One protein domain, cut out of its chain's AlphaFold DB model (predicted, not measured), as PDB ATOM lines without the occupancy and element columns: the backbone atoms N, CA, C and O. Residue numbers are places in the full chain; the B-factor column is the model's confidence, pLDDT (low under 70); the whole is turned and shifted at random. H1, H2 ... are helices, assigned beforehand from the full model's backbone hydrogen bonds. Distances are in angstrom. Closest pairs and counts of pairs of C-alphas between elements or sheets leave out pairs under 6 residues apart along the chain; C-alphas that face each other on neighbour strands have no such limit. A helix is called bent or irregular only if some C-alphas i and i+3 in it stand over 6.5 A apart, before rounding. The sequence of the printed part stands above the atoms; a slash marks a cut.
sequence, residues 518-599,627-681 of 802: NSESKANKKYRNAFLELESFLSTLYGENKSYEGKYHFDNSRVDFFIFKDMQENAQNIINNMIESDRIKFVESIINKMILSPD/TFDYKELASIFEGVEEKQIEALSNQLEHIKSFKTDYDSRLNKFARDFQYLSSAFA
ATOM      1  N   ASN A 518      43.331  50.228  24.726       86.81
ATOM      2  CA  ASN A 518      43.998  50.921  23.620       86.81
ATOM      3  C   ASN A 518      45.193  51.762  24.096       86.81
ATOM      4  O   ASN A 518      46.217  51.842  23.411       86.81
ATOM      5  N   SER A 519      45.068  52.400  25.259       85.88
ATOM      6  CA  SER A 519      46.136  53.196  25.869       85.88
ATOM      7  C   SER A 519      47.239  52.300  26.435       85.88
ATOM      8  O   SER A 519      48.413  52.560  26.181       85.88
ATOM      9  N   GLU A 520      46.874  51.186  27.071       87.00
ATOM     10  CA  GLU A 520      47.798  50.156  27.548       87.00
ATOM     11  C   GLU A 520      48.627  49.593  26.391       87.00
ATOM     12  O   GLU A 520      49.842  49.477  26.505       87.00
ATOM     13  N   SER A 521      48.014  49.322  25.237       86.94
ATOM     14  CA  SER A 521      48.732  48.872  24.038       86.94
ATOM     15  C   SER A 521      49.784  49.888  23.563       86.94
ATOM     16  O   SER A 521      50.911  49.519  23.208       86.94
ATOM     17  N   LYS A 522      49.470  51.190  23.618       88.44
ATOM     18  CA  LYS A 522      50.429  52.261  23.292       88.44
ATOM     19  C   LYS A 522      51.556  52.347  24.322       88.44
ATOM     20  O   LYS A 522      52.718  52.423  23.918       88.44
ATOM     21  N   ALA A 523      51.232  52.299  25.615       88.06
ATOM     22  CA  ALA A 523      52.211  52.287  26.703       88.06
ATOM     23  C   ALA A 523      53.140  51.068  26.590       88.06
ATOM     24  O   ALA A 523      54.361  51.203  26.623       88.06
ATOM     25  N   ASN A 524      52.572  49.891  26.333       90.06
ATOM     26  CA  ASN A 524      53.295  48.646  26.107       90.06
ATOM     27  C   ASN A 524      54.322  48.791  24.976       90.06
ATOM     28  O   ASN A 524      55.507  48.513  25.165       90.06
ATOM     29  N   LYS A 525      53.904  49.332  23.825       90.88
ATOM     30  CA  LYS A 525      54.816  49.601  22.706       90.88
ATOM     31  C   LYS A 525      55.903  50.621  23.069       90.88
ATOM     32  O   LYS A 525      57.064  50.395  22.737       90.88
ATOM     33  N   LYS A 526      55.550  51.721  23.748       91.44
ATOM     34  CA  LYS A 526      56.497  52.760  24.194       91.44
ATOM     35  C   LYS A 526      57.588  52.159  25.086       91.44
ATOM     36  O   LYS A 526      58.766  52.295  24.766       91.44
ATOM     37  N   TYR A 527      57.204  51.489  26.173       92.38
ATOM     38  CA  TYR A 527      58.151  51.005  27.178       92.38
ATOM     39  C   TYR A 527      58.960  49.802  26.691       92.38
ATOM     40  O   TYR A 527      60.170  49.779  26.900       92.38
ATOM     41  N   ARG A 528      58.363  48.848  25.963       93.31
ATOM     42  CA  ARG A 528      59.142  47.731  25.394       93.31
ATOM     43  C   ARG A 528      60.174  48.201  24.377       93.31
ATOM     44  O   ARG A 528      61.303  47.729  24.417       93.31
ATOM     45  N   ASN A 529      59.829  49.163  23.518       93.25
ATOM     46  CA  ASN A 529      60.799  49.736  22.584       93.25
ATOM     47  C   ASN A 529      61.926  50.474  23.314       93.25
ATOM     48  O   ASN A 529      63.082  50.319  22.935       93.25
ATOM     49  N   ALA A 530      61.605  51.233  24.367       92.88
ATOM     50  CA  ALA A 530      62.611  51.926  25.169       92.88
ATOM     51  C   ALA A 530      63.604  50.939  25.806       92.88
ATOM     52  O   ALA A 530      64.811  51.154  25.747       92.88
ATOM     53  N   PHE A 531      63.108  49.836  26.370       92.81
ATOM     54  CA  PHE A 531      63.950  48.815  26.992       92.81
ATOM     55  C   PHE A 531      64.801  48.054  25.966       92.81
ATOM     56  O   PHE A 531      65.985  47.846  26.206       92.81
ATOM     57  N   LEU A 532      64.239  47.700  24.805       93.06
ATOM     58  CA  LEU A 532      64.997  47.085  23.705       93.06
ATOM     59  C   LEU A 532      66.090  48.018  23.164       93.06
ATOM     60  O   LEU A 532      67.180  47.569  22.816       93.06
ATOM     61  N   GLU A 533      65.813  49.321  23.093       93.88
ATOM     62  CA  GLU A 533      66.807  50.316  22.697       93.88
ATOM     63  C   GLU A 533      67.964  50.373  23.707       93.88
ATOM     64  O   GLU A 533      69.129  50.315  23.310       93.88
ATOM     65  N   LEU A 534      67.657  50.399  25.009       93.12
ATOM     66  CA  LEU A 534      68.670  50.363  26.064       93.12
ATOM     67  C   LEU A 534      69.497  49.067  26.027       93.12
ATOM     68  O   LEU A 534      70.718  49.117  26.176       93.12
ATOM     69  N   GLU A 535      68.854  47.922  25.785       93.06
ATOM     70  CA  GLU A 535      69.511  46.618  25.616       93.06
ATOM     71  C   GLU A 535      70.509  46.629  24.453       93.06
ATOM     72  O   GLU A 535      71.638  46.150  24.580       93.06
ATOM     73  N   SER A 536      70.119  47.239  23.332       94.00
ATOM     74  CA  SER A 536      70.973  47.409  22.154       94.00
ATOM     75  C   SER A 536      72.179  48.315  22.440       94.00
ATOM     76  O   SER A 536      73.317  47.985  22.086       94.00
ATOM     77  N   PHE A 537      71.966  49.437  23.136       94.31
ATOM     78  CA  PHE A 537      73.054  50.347  23.510       94.31
ATOM     79  C   PHE A 537      74.041  49.705  24.484       94.31
ATOM     80  O   PHE A 537      75.252  49.838  24.305       94.31
ATOM     81  N   LEU A 538      73.547  48.956  25.468       92.44
ATOM     82  CA  LEU A 538      74.395  48.205  26.388       92.44
ATOM     83  C   LEU A 538      75.157  47.085  25.678       92.44
ATOM     84  O   LEU A 538      76.358  46.953  25.888       92.44
ATOM     85  N   SER A 539      74.516  46.357  24.762       92.19
ATOM     86  CA  SER A 539      75.186  45.336  23.946       92.19
ATOM     87  C   SER A 539      76.333  45.922  23.120       92.19
ATOM     88  O   SER A 539      77.405  45.323  23.033       92.19
ATOM     89  N   THR A 540      76.135  47.121  22.561       93.38
ATOM     90  CA  THR A 540      77.190  47.859  21.849       93.38
ATOM     91  C   THR A 540      78.338  48.208  22.799       93.38
ATOM     92  O   THR A 540      79.493  47.922  22.498       93.38
ATOM     93  N   LEU A 541      78.029  48.739  23.987       92.06
ATOM     94  CA  LEU A 541      79.033  49.065  25.003       92.06
ATOM     95  C   LEU A 541      79.839  47.832  25.454       92.06
ATOM     96  O   LEU A 541      81.054  47.925  25.628       92.06
ATOM     97  N   TYR A 542      79.190  46.680  25.630       93.06
ATOM     98  CA  TYR A 542      79.857  45.429  26.010       93.06
ATOM     99  C   TYR A 542      80.729  44.865  24.887       93.06
ATOM    100  O   TYR A 542      81.755  44.240  25.167       93.06
ATOM    101  N   GLY A 543      80.326  45.082  23.632       89.31
ATOM    102  CA  GLY A 543      81.117  44.745  22.452       89.31
ATOM    103  C   GLY A 543      82.461  45.470  22.441       89.31
ATOM    104  O   GLY A 543      83.486  44.836  22.193       89.31
ATOM    105  N   GLU A 544      82.461  46.756  22.801       88.12
ATOM    106  CA  GLU A 544      83.683  47.562  22.905       88.12
ATOM    107  C   GLU A 544      84.483  47.244  24.181       88.12
ATOM    108  O   GLU A 544      85.711  47.165  24.148       88.12
ATOM    109  N   ASN A 545      83.814  47.017  25.320       86.75
ATOM    110  CA  ASN A 545      84.484  46.598  26.551       86.75
ATOM    111  C   ASN A 545      83.596  45.727  27.462       86.75
ATOM    112  O   ASN A 545      82.728  46.208  28.197       86.75
ATOM    113  N   LYS A 546      83.924  44.430  27.513       88.56
ATOM    114  CA  LYS A 546      83.228  43.419  28.325       88.56
ATOM    115  C   LYS A 546      83.199  43.703  29.826       88.56
ATOM    116  O   LYS A 546      82.306  43.207  30.503       88.56
ATOM    117  N   SER A 547      84.126  44.491  30.385       86.25
ATOM    118  CA  SER A 547      84.101  44.772  31.830       86.25
ATOM    119  C   SER A 547      82.845  45.533  32.266       86.25
ATOM    120  O   SER A 547      82.488  45.494  33.441       86.25
ATOM    121  N   TYR A 548      82.173  46.220  31.334       88.62
ATOM    122  CA  TYR A 548      80.938  46.946  31.621       88.62
ATOM    123  C   TYR A 548      79.722  46.043  31.827       88.62
ATOM    124  O   TYR A 548      78.784  46.480  32.485       88.62
ATOM    125  N   GLU A 549      79.746  44.794  31.359       86.69
ATOM    126  CA  GLU A 549      78.639  43.839  31.525       86.69
ATOM    127  C   GLU A 549      78.342  43.558  33.008       86.69
ATOM    128  O   GLU A 549      77.192  43.542  33.433       86.69
ATOM    129  N   GLY A 550      79.389  43.439  33.832       81.69
ATOM    130  CA  GLY A 550      79.246  43.275  35.283       81.69
ATOM    131  C   GLY A 550      78.952  44.571  36.046       81.69
ATOM    132  O   GLY A 550      78.701  44.515  37.247       81.69
ATOM    133  N   LYS A 551      79.025  45.735  35.384       85.56
ATOM    134  CA  LYS A 551      78.895  47.057  36.018       85.56
ATOM    135  C   LYS A 551      77.569  47.739  35.703       85.56
ATOM    136  O   LYS A 551      77.007  48.379  36.582       85.56
ATOM    137  N   TYR A 552      77.101  47.621  34.464       89.19
ATOM    138  CA  TYR A 552      75.861  48.214  33.986       89.19
ATOM    139  C   TYR A 552      74.987  47.103  33.439       89.19
ATOM    140  O   TYR A 552      75.325  46.551  32.404       89.19
ATOM    141  N   HIS A 553      73.881  46.778  34.100       85.69
ATOM    142  CA  HIS A 553      72.920  45.793  33.602       85.69
ATOM    143  C   HIS A 553      71.507  46.124  34.082       85.69
ATOM    144  O   HIS A 553      71.321  46.850  35.064       85.69
ATOM    145  N   PHE A 554      70.502  45.572  33.407       87.81
ATOM    146  CA  PHE A 554      69.111  45.688  33.825       87.81
ATOM    147  C   PHE A 554      68.315  44.422  33.500       87.81
ATOM    148  O   PHE A 554      68.664  43.672  32.589       87.81
ATOM    149  N   ASP A 555      67.242  44.196  34.250       85.75
ATOM    150  CA  ASP A 555      66.287  43.116  34.020       85.75
ATOM    151  C   ASP A 555      65.116  43.614  33.158       85.75
ATOM    152  O   ASP A 555      64.221  44.333  33.620       85.75
ATOM    153  N   ASN A 556      65.108  43.216  31.884       84.50
ATOM    154  CA  ASN A 556      64.057  43.586  30.934       84.50
ATOM    155  C   ASN A 556      62.679  43.005  31.326       84.50
ATOM    156  O   ASN A 556      61.636  43.532  30.928       84.50
ATOM    157  N   SER A 557      62.623  41.988  32.198       81.44
ATOM    158  CA  SER A 557      61.349  41.457  32.701       81.44
ATOM    159  C   SER A 557      60.572  42.475  33.547       81.44
ATOM    160  O   SER A 557      59.398  42.252  33.848       81.44
ATOM    161  N   ARG A 558      61.196  43.590  33.947       84.81
ATOM    162  CA  ARG A 558      60.568  44.659  34.738       84.81
ATOM    163  C   ARG A 558      59.826  45.694  33.904       84.81
ATOM    164  O   ARG A 558      59.211  46.584  34.480       84.81
ATOM    165  N   VAL A 559      59.810  45.581  32.578       86.06
ATOM    166  CA  VAL A 559      59.062  46.510  31.713       86.06
ATOM    167  C   VAL A 559      57.564  46.570  32.058       86.06
ATOM    168  O   VAL A 559      56.966  47.646  32.025       86.06
ATOM    169  N   ASP A 560      56.976  45.447  32.485       84.88
ATOM    170  CA  ASP A 560      55.561  45.348  32.872       84.88
ATOM    171  C   ASP A 560      55.207  46.273  34.052       84.88
ATOM    172  O   ASP A 560      54.084  46.775  34.127       84.88
ATOM    173  N   PHE A 561      56.166  46.563  34.940       85.38
ATOM    174  CA  PHE A 561      55.986  47.514  36.040       85.38
ATOM    175  C   PHE A 561      55.709  48.930  35.519       85.38
ATOM    176  O   PHE A 561      54.797  49.601  36.003       85.38
ATOM    177  N   PHE A 562      56.471  49.384  34.521       85.69
ATOM    178  CA  PHE A 562      56.335  50.734  33.966       85.69
ATOM    179  C   PHE A 562      55.048  50.878  33.160       85.69
ATOM    180  O   PHE A 562      54.370  51.893  33.282       85.69
ATOM    181  N   ILE A 563      54.669  49.829  32.423       86.69
ATOM    182  CA  ILE A 563      53.382  49.761  31.721       86.69
ATOM    183  C   ILE A 563      52.233  49.881  32.730       86.69
ATOM    184  O   ILE A 563      51.346  50.710  32.552       86.69
ATOM    185  N   PHE A 564      52.263  49.107  33.818       84.25
ATOM    186  CA  PHE A 564      51.210  49.158  34.835       84.25
ATOM    187  C   PHE A 564      51.144  50.517  35.542       84.25
ATOM    188  O   PHE A 564      50.056  51.050  35.748       84.25
ATOM    189  N   LYS A 565      52.297  51.107  35.880       84.31
ATOM    190  CA  LYS A 565      52.368  52.411  36.551       84.31
ATOM    191  C   LYS A 565      51.782  53.542  35.707       84.31
ATOM    192  O   LYS A 565      51.048  54.366  36.240       84.31
ATOM    193  N   ASP A 566      52.083  53.558  34.409       85.56
ATOM    194  CA  ASP A 566      51.538  54.526  33.443       85.56
ATOM    195  C   ASP A 566      50.004  54.441  33.363       85.56
ATOM    196  O   ASP A 566      49.312  55.443  33.199       85.56
ATOM    197  N   MET A 567      49.469  53.232  33.544       84.81
ATOM    198  CA  MET A 567      48.038  52.951  33.465       84.81
ATOM    199  C   MET A 567      47.286  53.112  34.795       84.81
ATOM    200  O   MET A 567      46.053  53.134  34.792       84.81
ATOM    201  N   GLN A 568      47.991  53.241  35.921       82.75
ATOM    202  CA  GLN A 568      47.417  53.148  37.267       82.75
ATOM    203  C   GLN A 568      46.329  54.199  37.537       82.75
ATOM    204  O   GLN A 568      45.258  53.869  38.041       82.75
ATOM    205  N   GLU A 569      46.588  55.464  37.197       80.19
ATOM    206  CA  GLU A 569      45.647  56.564  37.450       80.19
ATOM    207  C   GLU A 569      44.359  56.400  36.630       80.19
ATOM    208  O   GLU A 569      43.254  56.522  37.159       80.19
ATOM    209  N   ASN A 570      44.497  56.021  35.357       81.19
ATOM    210  CA  ASN A 570      43.364  55.775  34.467       81.19
ATOM    211  C   ASN A 570      42.518  54.588  34.944       81.19
ATOM    212  O   ASN A 570      41.293  54.696  35.005       81.19
ATOM    213  N   ALA A 571      43.148  53.478  35.342       80.19
ATOM    214  CA  ALA A 571      42.434  52.333  35.903       80.19
ATOM    215  C   ALA A 571      41.718  52.684  37.211       80.19
ATOM    216  O   ALA A 571      40.559  52.312  37.393       80.19
ATOM    217  N   GLN A 572      42.371  53.428  38.108       75.50
ATOM    218  CA  GLN A 572      41.765  53.825  39.376       75.50
ATOM    219  C   GLN A 572      40.563  54.751  39.163       75.50
ATOM    220  O   GLN A 572      39.550  54.593  39.840       75.50
ATOM    221  N   ASN A 573      40.633  55.663  38.193       78.50
ATOM    222  CA  ASN A 573      39.501  56.506  37.812       78.50
ATOM    223  C   ASN A 573      38.324  55.675  37.281       78.50
ATOM    224  O   ASN A 573      37.185  55.919  37.678       78.50
ATOM    225  N   ILE A 574      38.582  54.655  36.454       76.88
ATOM    226  CA  ILE A 574      37.542  53.726  35.983       76.88
ATOM    227  C   ILE A 574      36.922  52.972  37.165       76.88
ATOM    228  O   ILE A 574      35.701  52.937  37.286       76.88
ATOM    229  N   ILE A 575      37.744  52.422  38.065       72.38
ATOM    230  CA  ILE A 575      37.296  51.652  39.239       72.38
ATOM    231  C   ILE A 575      36.475  52.513  40.201       72.38
ATOM    232  O   ILE A 575      35.428  52.072  40.670       72.38
ATOM    233  N   ASN A 576      36.904  53.746  40.467       69.50
ATOM    234  CA  ASN A 576      36.178  54.675  41.335       69.50
ATOM    235  C   ASN A 576      34.816  55.071  40.746       69.50
ATOM    236  O   ASN A 576      33.882  55.358  41.490       69.50
ATOM    237  N   ASN A 577      34.697  55.064  39.415       66.81
ATOM    238  CA  ASN A 577      33.458  55.353  38.698       66.81
ATOM    239  C   ASN A 577      32.589  54.107  38.447       66.81
ATOM    240  O   ASN A 577      31.479  54.245  37.912       66.81
ATOM    241  N   MET A 578      33.055  52.908  38.824       69.62
ATOM    242  CA  MET A 578      32.294  51.672  38.650       69.62
ATOM    243  C   MET A 578      30.982  51.705  39.427       69.62
ATOM    244  O   MET A 578      30.854  52.280  40.505       69.62
ATOM    245  N   ILE A 579      29.984  51.055  38.843       60.47
ATOM    246  CA  ILE A 579      28.670  50.877  39.447       60.47
ATOM    247  C   ILE A 579      28.801  49.913  40.634       60.47
ATOM    248  O   ILE A 579      29.516  48.914  40.554       60.47
ATOM    249  N   GLU A 580      28.102  50.215  41.730       54.47
ATOM    250  CA  GLU A 580      28.039  49.352  42.911       54.47
ATOM    251  C   GLU A 580      27.629  47.923  42.530       54.47
ATOM    252  O   GLU A 580      26.731  47.707  41.709       54.47
ATOM    253  N   SER A 581      28.304  46.941  43.133       49.97
ATOM    254  CA  SER A 581      28.154  45.519  42.801       49.97
ATOM    255  C   SER A 581      26.699  45.047  42.860       49.97
ATOM    256  O   SER A 581      26.312  44.167  42.091       49.97
ATOM    257  N   ASP A 582      25.891  45.615  43.750       41.25
ATOM    258  CA  ASP A 582      24.522  45.161  43.995       41.25
ATOM    259  C   ASP A 582      23.565  45.587  42.872       41.25
ATOM    260  O   ASP A 582      22.681  44.823  42.487       41.25
ATOM    261  N   ARG A 583      23.840  46.718  42.206       50.72
ATOM    262  CA  ARG A 583      23.115  47.159  40.996       50.72
ATOM    263  C   ARG A 583      23.469  46.322  39.763       50.72
ATOM    264  O   ARG A 583      22.617  46.093  38.909       50.72
ATOM    265  N   ILE A 584      24.712  45.836  39.669       54.31
ATOM    266  CA  ILE A 584      25.140  44.913  38.601       54.31
ATOM    267  C   ILE A 584      24.467  43.547  38.789       54.31
ATOM    268  O   ILE A 584      23.864  43.029  37.852       54.31
ATOM    269  N   LYS A 585      24.493  43.003  40.014       50.88
ATOM    270  CA  LYS A 585      23.817  41.740  40.362       50.88
ATOM    271  C   LYS A 585      22.299  41.812  40.141       50.88
ATOM    272  O   LYS A 585      21.711  40.832  39.685       50.88
ATOM    273  N   PHE A 586      21.674  42.961  40.425       49.12
ATOM    274  CA  PHE A 586      20.260  43.225  40.138       49.12
ATOM    275  C   PHE A 586      19.950  43.045  38.647       49.12
ATOM    276  O   PHE A 586      19.103  42.229  38.278       49.12
ATOM    277  N   VAL A 587      20.688  43.743  37.780       53.72
ATOM    278  CA  VAL A 587      20.487  43.678  36.326       53.72
ATOM    279  C   VAL A 587      20.810  42.292  35.772       53.72
ATOM    280  O   VAL A 587      20.040  41.767  34.975       53.72
ATOM    281  N   GLU A 588      21.864  41.629  36.242       55.72
ATOM    282  CA  GLU A 588      22.190  40.258  35.827       55.72
ATOM    283  C   GLU A 588      21.134  39.237  36.233       55.72
ATOM    284  O   GLU A 588      20.809  38.343  35.456       55.72
ATOM    285  N   SER A 589      20.556  39.361  37.428       52.00
ATOM    286  CA  SER A 589      19.458  38.490  37.845       52.00
ATOM    287  C   SER A 589      18.199  38.705  36.999       52.00
ATOM    288  O   SER A 589      17.393  37.777  36.898       52.00
ATOM    289  N   ILE A 590      18.008  39.892  36.418       50.97
ATOM    290  CA  ILE A 590      16.923  40.167  35.468       50.97
ATOM    291  C   ILE A 590      17.268  39.565  34.099       50.97
ATOM    292  O   ILE A 590      16.468  38.800  33.567       50.97
ATOM    293  N   ILE A 591      18.475  39.815  33.577       51.88
ATOM    294  CA  ILE A 591      18.967  39.285  32.292       51.88
ATOM    295  C   ILE A 591      18.933  37.751  32.273       51.88
ATOM    296  O   ILE A 591      18.343  37.149  31.377       51.88
ATOM    297  N   ASN A 592      19.500  37.103  33.294       49.75
ATOM    298  CA  ASN A 592      19.554  35.644  33.395       49.75
ATOM    299  C   ASN A 592      18.156  35.017  33.440       49.75
ATOM    300  O   ASN A 592      17.962  33.911  32.947       49.75
ATOM    301  N   LYS A 593      17.167  35.719  34.009       47.53
ATOM    302  CA  LYS A 593      15.773  35.261  34.038       47.53
ATOM    303  C   LYS A 593      15.016  35.566  32.737       47.53
ATOM    304  O   LYS A 593      14.150  34.774  32.385       47.53
ATOM    305  N   MET A 594      15.363  36.630  32.002       43.00
ATOM    306  CA  MET A 594      14.817  36.922  30.663       43.00
ATOM    307  C   MET A 594      15.226  35.879  29.619       43.00
ATOM    308  O   MET A 594      14.407  35.488  28.796       43.00
ATOM    309  N   ILE A 595      16.464  35.383  29.688       42.03
ATOM    310  CA  ILE A 595      16.991  34.365  28.764       42.03
ATOM    311  C   ILE A 595      16.342  32.977  29.002       42.03
ATOM    312  O   ILE A 595      16.391  32.111  28.130       42.03
ATOM    313  N   LEU A 596      15.703  32.743  30.161       37.69
ATOM    314  CA  LEU A 596      15.302  31.407  30.633       37.69
ATOM    315  C   LEU A 596      13.794  31.061  30.585       37.69
ATOM    316  O   LEU A 596      13.456  29.958  31.014       37.69
ATOM    317  N   SER A 597      12.872  31.898  30.079       34.97
ATOM    318  CA  SER A 597      11.453  31.472  29.991       34.97
ATOM    319  C   SER A 597      10.606  32.158  28.897       34.97
ATOM    320  O   SER A 597      10.330  33.353  29.023       34.97
ATOM    321  N   PRO A 598      10.120  31.413  27.875       39.88
ATOM    322  CA  PRO A 598       9.244  31.932  26.814       39.88
ATOM    323  C   PRO A 598       7.722  31.916  27.074       39.88
ATOM    324  O   PRO A 598       6.999  32.441  26.234       39.88
ATOM    325  N   ASP A 599       7.186  31.348  28.163       34.16
ATOM    326  CA  ASP A 599       5.744  31.021  28.201       34.16
ATOM    327  C   ASP A 599       4.917  31.633  29.350       34.16
ATOM    328  O   ASP A 599       5.178  31.418  30.536       34.16
ATOM    329  N   THR A 627       6.057  44.959  46.971       33.62
ATOM    330  CA  THR A 627       6.519  43.702  46.358       33.62
ATOM    331  C   THR A 627       6.091  43.613  44.893       33.62
ATOM    332  O   THR A 627       4.939  43.934  44.612       33.62
ATOM    333  N   PHE A 628       6.956  43.103  44.002       32.81
ATOM    334  CA  PHE A 628       6.612  42.840  42.596       32.81
ATOM    335  C   PHE A 628       6.769  41.359  42.203       32.81
ATOM    336  O   PHE A 628       7.739  40.706  42.597       32.81
ATOM    337  N   ASP A 629       5.843  40.837  41.400       33.50
ATOM    338  CA  ASP A 629       5.899  39.502  40.790       33.50
ATOM    339  C   ASP A 629       6.774  39.491  39.508       33.50
ATOM    340  O   ASP A 629       7.010  40.520  38.873       33.50
ATOM    341  N   TYR A 630       7.255  38.319  39.076       33.75
ATOM    342  CA  TYR A 630       8.177  38.130  37.932       33.75
ATOM    343  C   TYR A 630       7.727  38.835  36.634       33.75
ATOM    344  O   TYR A 630       8.544  39.411  35.913       33.75
ATOM    345  N   LYS A 631       6.422  38.826  36.347       41.78
ATOM    346  CA  LYS A 631       5.838  39.480  35.162       41.78
ATOM    347  C   LYS A 631       5.745  41.003  35.297       41.78
ATOM    348  O   LYS A 631       5.705  41.697  34.285       41.78
ATOM    349  N   GLU A 632       5.740  41.522  36.521       39.09
ATOM    350  CA  GLU A 632       5.630  42.955  36.806       39.09
ATOM    351  C   GLU A 632       6.958  43.679  36.526       39.09
ATOM    352  O   GLU A 632       6.942  44.782  35.983       39.09
ATOM    353  N   LEU A 633       8.104  43.020  36.761       39.12
ATOM    354  CA  LEU A 633       9.445  43.536  36.437       39.12
ATOM    355  C   LEU A 633       9.814  43.406  34.945       39.12
ATOM    356  O   LEU A 633      10.555  44.235  34.423       39.12
ATOM    357  N   ALA A 634       9.278  42.411  34.228       42.22
ATOM    358  CA  ALA A 634       9.513  42.242  32.788       42.22
ATOM    359  C   ALA A 634       8.972  43.431  31.961       42.22
ATOM    360  O   ALA A 634       9.603  43.862  30.998       42.22
ATOM    361  N   SER A 635       7.856  44.032  32.401       44.16
ATOM    362  CA  SER A 635       7.239  45.229  31.798       44.16
ATOM    363  C   SER A 635       8.082  46.517  31.940       44.16
ATOM    364  O   SER A 635       7.842  47.543  31.289       44.16
ATOM    365  N   ILE A 636       9.115  46.489  32.786       41.44
ATOM    366  CA  ILE A 636      10.058  47.599  32.962       41.44
ATOM    367  C   ILE A 636      11.015  47.704  31.761       41.44
ATOM    368  O   ILE A 636      11.365  48.816  31.368       41.44
ATOM    369  N   PHE A 637      11.343  46.573  31.129       44.91
ATOM    370  CA  PHE A 637      12.149  46.472  29.904       44.91
ATOM    371  C   PHE A 637      11.291  46.271  28.639       44.91
ATOM    372  O   PHE A 637      11.811  45.944  27.573       44.91
ATOM    373  N   GLU A 638       9.974  46.479  28.732       44.66
ATOM    374  CA  GLU A 638       9.053  46.418  27.594       44.66
ATOM    375  C   GLU A 638       9.470  47.451  26.528       44.66
ATOM    376  O   GLU A 638       9.414  48.660  26.767       44.66
ATOM    377  N   GLY A 639       9.942  46.970  25.370       47.69
ATOM    378  CA  GLY A 639      10.488  47.794  24.281       47.69
ATOM    379  C   GLY A 639      12.019  47.793  24.142       47.69
ATOM    380  O   GLY A 639      12.525  48.429  23.220       47.69
ATOM    381  N   VAL A 640      12.759  47.086  25.005       49.97
ATOM    382  CA  VAL A 640      14.209  46.867  24.856       49.97
ATOM    383  C   VAL A 640      14.436  45.616  24.005       49.97
ATOM    384  O   VAL A 640      13.986  44.530  24.364       49.97
ATOM    385  N   GLU A 641      15.099  45.759  22.857       54.41
ATOM    386  CA  GLU A 641      15.349  44.633  21.947       54.41
ATOM    387  C   GLU A 641      16.281  43.590  22.592       54.41
ATOM    388  O   GLU A 641      17.250  43.938  23.260       54.41
ATOM    389  N   GLU A 642      16.050  42.301  22.328       53.00
ATOM    390  CA  GLU A 642      16.858  41.177  22.843       53.00
ATOM    391  C   GLU A 642      18.367  41.351  22.571       53.00
ATOM    392  O   GLU A 642      19.204  41.107  23.440       53.00
ATOM    393  N   LYS A 643      18.719  41.919  21.411       57.03
ATOM    394  CA  LYS A 643      20.103  42.276  21.052       57.03
ATOM    395  C   LYS A 643      20.733  43.316  21.984       57.03
ATOM    396  O   LYS A 643      21.942  43.300  22.192       57.03
ATOM    397  N   GLN A 644      19.940  44.238  22.525       54.88
ATOM    398  CA  GLN A 644      20.411  45.246  23.478       54.88
ATOM    399  C   GLN A 644      20.649  44.628  24.862       54.88
ATOM    400  O   GLN A 644      21.580  45.036  25.555       54.88
ATOM    401  N   ILE A 645      19.865  43.612  25.236       55.50
ATOM    402  CA  ILE A 645      20.029  42.855  26.486       55.50
ATOM    403  C   ILE A 645      21.295  41.986  26.437       55.50
ATOM    404  O   ILE A 645      22.090  41.997  27.377       55.50
ATOM    405  N   GLU A 646      21.530  41.293  25.322       59.12
ATOM    406  CA  GLU A 646      22.746  40.496  25.110       59.12
ATOM    407  C   GLU A 646      24.007  41.380  25.091       59.12
ATOM    408  O   GLU A 646      25.008  41.078  25.746       59.12
ATOM    409  N   ALA A 647      23.947  42.532  24.410       62.44
ATOM    410  CA  ALA A 647      25.031  43.511  24.414       62.44
ATOM    411  C   ALA A 647      25.335  44.039  25.827       62.44
ATOM    412  O   ALA A 647      26.503  44.160  26.193       62.44
ATOM    413  N   LEU A 648      24.307  44.311  26.634       62.66
ATOM    414  CA  LEU A 648      24.464  44.775  28.013       62.66
ATOM    415  C   LEU A 648      25.106  43.713  28.915       62.66
ATOM    416  O   LEU A 648      25.993  44.038  29.703       62.66
ATOM    417  N   SER A 649      24.695  42.452  28.781       63.00
ATOM    418  CA  SER A 649      25.290  41.330  29.518       63.00
ATOM    419  C   SER A 649      26.793  41.217  29.246       63.00
ATOM    420  O   SER A 649      27.593  41.174  30.181       63.00
ATOM    421  N   ASN A 650      27.186  41.298  27.972       70.06
ATOM    422  CA  ASN A 650      28.590  41.270  27.565       70.06
ATOM    423  C   ASN A 650      29.392  42.460  28.123       70.06
ATOM    424  O   ASN A 650      30.538  42.296  28.537       70.06
ATOM    425  N   GLN A 651      28.797  43.657  28.168       70.19
ATOM    426  CA  GLN A 651      29.438  44.843  28.750       70.19
ATOM    427  C   GLN A 651      29.659  44.703  30.261       70.19
ATOM    428  O   GLN A 651      30.720  45.076  30.761       70.19
ATOM    429  N   LEU A 652      28.690  44.151  30.997       67.75
ATOM    430  CA  LEU A 652      28.813  43.932  32.441       67.75
ATOM    431  C   LEU A 652      29.898  42.901  32.772       67.75
ATOM    432  O   LEU A 652      30.714  43.135  33.668       67.75
ATOM    433  N   GLU A 653      29.970  41.809  32.011       74.81
ATOM    434  CA  GLU A 653      31.010  40.790  32.184       74.81
ATOM    435  C   GLU A 653      32.410  41.342  31.871       74.81
ATOM    436  O   GLU A 653      33.384  41.068  32.582       74.81
ATOM    437  N   HIS A 654      32.510  42.201  30.854       76.81
ATOM    438  CA  HIS A 654      33.749  42.897  30.515       76.81
ATOM    439  C   HIS A 654      34.220  43.830  31.647       76.81
ATOM    440  O   HIS A 654      35.401  43.819  32.002       76.81
ATOM    441  N   ILE A 655      33.302  44.568  32.284       74.62
ATOM    442  CA  ILE A 655      33.596  45.432  33.443       74.62
ATOM    443  C   ILE A 655      34.102  44.615  34.643       74.62
ATOM    444  O   ILE A 655      35.090  44.991  35.280       74.62
ATOM    445  N   LYS A 656      33.463  43.477  34.943       75.38
ATOM    446  CA  LYS A 656      33.885  42.572  36.028       75.38
ATOM    447  C   LYS A 656      35.262  41.969  35.789       75.38
ATOM    448  O   LYS A 656      36.092  41.926  36.704       75.38
ATOM    449  N   SER A 657      35.498  41.518  34.561       81.69
ATOM    450  CA  SER A 657      36.771  40.930  34.150       81.69
ATOM    451  C   SER A 657      37.906  41.941  34.292       81.69
ATOM    452  O   SER A 657      38.936  41.616  34.877       81.69
ATOM    453  N   PHE A 658      37.685  43.189  33.862       80.62
ATOM    454  CA  PHE A 658      38.650  44.279  34.022       80.62
ATOM    455  C   PHE A 658      39.011  44.534  35.494       80.62
ATOM    456  O   PHE A 658      40.192  44.599  35.831       80.62
ATOM    457  N   LYS A 659      38.016  44.624  36.392       77.69
ATOM    458  CA  LYS A 659      38.268  44.831  37.829       77.69
ATOM    459  C   LYS A 659      39.118  43.707  38.426       77.69
ATOM    460  O   LYS A 659      40.101  43.966  39.113       77.69
ATOM    461  N   THR A 660      38.751  42.464  38.122       78.56
ATOM    462  CA  THR A 660      39.435  41.270  38.636       78.56
ATOM    463  C   THR A 660      40.884  41.191  38.150       78.56
ATOM    464  O   THR A 660      41.792  40.912  38.937       78.56
ATOM    465  N   ASP A 661      41.117  41.459  36.864       78.69
ATOM    466  CA  ASP A 661      42.457  41.492  36.273       78.69
ATOM    467  C   ASP A 661      43.323  42.598  36.900       78.69
ATOM    468  O   ASP A 661      44.458  42.347  37.315       78.69
ATOM    469  N   TYR A 662      42.773  43.803  37.063       80.50
ATOM    470  CA  TYR A 662      43.505  44.920  37.657       80.50
ATOM    471  C   TYR A 662      43.884  44.677  39.128       80.50
ATOM    472  O   TYR A 662      45.045  44.879  39.497       80.50
ATOM    473  N   ASP A 663      42.958  44.172  39.952       72.38
ATOM    474  CA  ASP A 663      43.221  43.843  41.362       72.38
ATOM    475  C   ASP A 663      44.324  42.769  41.499       72.38
ATOM    476  O   ASP A 663      45.184  42.834  42.385       72.38
ATOM    477  N   SER A 664      44.359  41.796  40.583       76.88
ATOM    478  CA  SER A 664      45.418  40.781  40.512       76.88
ATOM    479  C   SER A 664      46.786  41.393  40.173       76.88
ATOM    480  O   SER A 664      47.792  41.119  40.842       76.88
ATOM    481  N   ARG A 665      46.831  42.283  39.173       76.44
ATOM    482  CA  ARG A 665      48.060  42.970  38.740       76.44
ATOM    483  C   ARG A 665      48.604  43.927  39.804       76.44
ATOM    484  O   ARG A 665      49.820  43.977  39.989       76.44
ATOM    485  N   LEU A 666      47.743  44.601  40.567       72.50
ATOM    486  CA  LEU A 666      48.139  45.497  41.662       72.50
ATOM    487  C   LEU A 666      48.933  44.761  42.760       72.50
ATOM    488  O   LEU A 666      49.949  45.257  43.254       72.50
ATOM    489  N   ASN A 667      48.531  43.532  43.092       67.50
ATOM    490  CA  ASN A 667      49.241  42.686  44.059       67.50
ATOM    491  C   ASN A 667      50.610  42.201  43.545       67.50
ATOM    492  O   ASN A 667      51.538  41.972  44.328       67.50
ATOM    493  N   LYS A 668      50.761  42.021  42.228       71.06
ATOM    494  CA  LYS A 668      52.061  41.737  41.598       71.06
ATOM    495  C   LYS A 668      52.957  42.984  41.606       71.06
ATOM    496  O   LYS A 668      54.115  42.893  42.005       71.06
ATOM    497  N   PHE A 669      52.390  44.146  41.286       71.06
ATOM    498  CA  PHE A 669      53.081  45.435  41.234       71.06
ATOM    499  C   PHE A 669      53.751  45.826  42.558       71.06
ATOM    500  O   PHE A 669      54.915  46.225  42.563       71.06
ATOM    501  N   ALA A 670      53.057  45.665  43.689       63.84
ATOM    502  CA  ALA A 670      53.611  45.995  45.004       63.84
ATOM    503  C   ALA A 670      54.873  45.179  45.344       63.84
ATOM    504  O   ALA A 670      55.785  45.690  45.991       63.84
ATOM    505  N   ARG A 671      54.942  43.924  44.875       65.94
ATOM    506  CA  ARG A 671      56.130  43.073  45.021       65.94
ATOM    507  C   ARG A 671      57.243  43.506  44.077       65.94
ATOM    508  O   ARG A 671      58.366  43.677  44.529       65.94
ATOM    509  N   ASP A 672      56.937  43.732  42.801       66.75
ATOM    510  CA  ASP A 672      57.944  44.129  41.807       66.75
ATOM    511  C   ASP A 672      58.597  45.482  42.139       66.75
ATOM    512  O   ASP A 672      59.794  45.649  41.912       66.75
ATOM    513  N   PHE A 673      57.859  46.412  42.757       67.81
ATOM    514  CA  PHE A 673      58.404  47.688  43.227       67.81
ATOM    515  C   PHE A 673      59.518  47.516  44.273       67.81
ATOM    516  O   PHE A 673      60.542  48.185  44.185       67.81
ATOM    517  N   GLN A 674      59.357  46.587  45.225       65.62
ATOM    518  CA  GLN A 674      60.340  46.341  46.292       65.62
ATOM    519  C   GLN A 674      61.676  45.789  45.776       65.62
ATOM    520  O   GLN A 674      62.690  45.913  46.456       65.62
ATOM    521  N   TYR A 675      61.684  45.196  44.580       68.25
ATOM    522  CA  TYR A 675      62.877  44.616  43.960       68.25
ATOM    523  C   TYR A 675      63.386  45.428  42.762       68.25
ATOM    524  O   TYR A 675      64.364  45.028  42.125       68.25
ATOM    525  N   LEU A 676      62.768  46.573  42.455       70.88
ATOM    526  CA  LEU A 676      63.090  47.369  41.269       70.88
ATOM    527  C   LEU A 676      64.524  47.921  41.309       70.88
ATOM    528  O   LEU A 676      65.211  47.892  40.289       70.88
ATOM    529  N   SER A 677      65.010  48.340  42.481       64.81
ATOM    530  CA  SER A 677      66.385  48.832  42.661       64.81
ATOM    531  C   SER A 677      67.442  47.741  42.464       64.81
ATOM    532  O   SER A 677      68.507  48.005  41.913       64.81
ATOM    533  N   SER A 678      67.136  46.486  42.814       69.31
ATOM    534  CA  SER A 678      68.025  45.340  42.547       69.31
ATOM    535  C   SER A 678      68.054  44.911  41.074       69.31
ATOM    536  O   SER A 678      68.985  44.237  40.638       69.31
ATOM    537  N   ALA A 679      67.042  45.315  40.306       75.00
ATOM    538  CA  ALA A 679      66.857  44.946  38.908       75.00
ATOM    539  C   ALA A 679      67.497  45.937  37.919       75.00
ATOM    540  O   ALA A 679      67.599  45.625  36.733       75.00
ATOM    541  N   PHE A 680      67.938  47.111  38.383       81.50
ATOM    542  CA  PHE A 680      68.566  48.156  37.571       81.50
ATOM    543  C   PHE A 680      69.907  48.587  38.166       81.50
ATOM    544  O   PHE A 680      69.976  49.463  39.025       81.50
ATOM    545  N   ALA A 681      70.999  48.024  37.656       83.06
ATOM    546  CA  ALA A 681      72.359  48.354  38.067       83.06
ATOM    547  C   ALA A 681      73.005  49.373  37.113       83.06
ATOM    548  O   ALA A 681      74.137  49.195  36.683       83.06
TER     549      ALA A 681
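This is residues 518 to 599 and 627 to 681 of the 802 residues of the protein "Type III effector" of Escherichia coli (UniProt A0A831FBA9). What shape do these atoms make? A long thin rod of helices with few contacts: the longest helix H5 and the helix H1 are staggered along the long axis, and the first arm of the bent helix H2, H2a, lies between them, folded back on H1 and packed on the later part of H5. H3 packs on the early part of H5, and the small H4 is at that end of the rod. What is it built of? The 137 printed residues have six named helices, H1 to H6 in order, and no named strand: all helix. How compact is it? It is extended, with a radius of gyration of the C-alphas of 24.3 A and spans of 80 by 27 by 22 A.

Where is the longest helix? H5 is residues 642 to 674, 49.7 A from C-alpha 642 at (16.858, 41.177, 22.843) to C-alpha 674 at (60.340, 46.341, 46.292). Where are the other helices? H1, residues 518 to 544, begins at C-alpha 518 at (43.998, 50.921, 23.620) and is 39.8 A long. H3 is residues 581 to 594, 20.0 A, H4 is residues 630 to 634, 6.7 A, and H6 is residues 676 to 679, 5.1 A. Is any helix bent? By its hydrogen bonds H2, residues 556 to 576, was assigned as one helix, but it is bent: C-alphas 566 and 569 are 7.4 A apart, and its arms H2a, residues 556 to 566, 16.8 A, and H2b, residues 569 to 576, 10.4 A, stand at a steep tilt of 56 degrees. H2a is itself irregular, with C-alphas 557 and 560 7.0 A apart.

What touches H5? H2a touches residues 665 to 673 of H5 at a steep tilt of 58 degrees, opposite ways, the closest C-alphas being those of Phe 561 and Phe 669, 6.3 A apart. H3 touches residues 645 to 652 of H5, closest at the C-alphas of Ile 591 and Ile 645, 6.9 A, opposite ways at 36 degrees, only just steep. Where is H1? H1 and H2a form a helical hairpin at a shallow tilt of 34.9 degrees, only just short of steep; residues 520 to 531 of H1 touch H2a, with the C-alphas of Asn 524 and Ile 563 closest at 5.7 A, while H1 and H5 are apart. How do the backbones run? Every O i to N i+4 pair is within hydrogen-bond range in H1 and H2b, against 4 of 7 in H2a, 9 of 10 in H3, 27 of 29 in H5 and 0 of 1 in H4, where 0 of 2 O i to N i+3 pairs are; H6 is too short for an O i to N i+4 pair.

How large is it? The two C-alphas farthest apart, those of Glu 544 and Thr 627, are 80.7 A apart. Is the printed part whole? Residues 600 to 626 are not printed, and C-alphas 599 and 627 are 22.2 A apart across the cut; the link H1 to H2 is long, with 11 residues. Where is confidence low? The mean pLDDT of the printed part is 70.8, and 57 residues are under 70, among them residues 576 to 599 and 627 to 649.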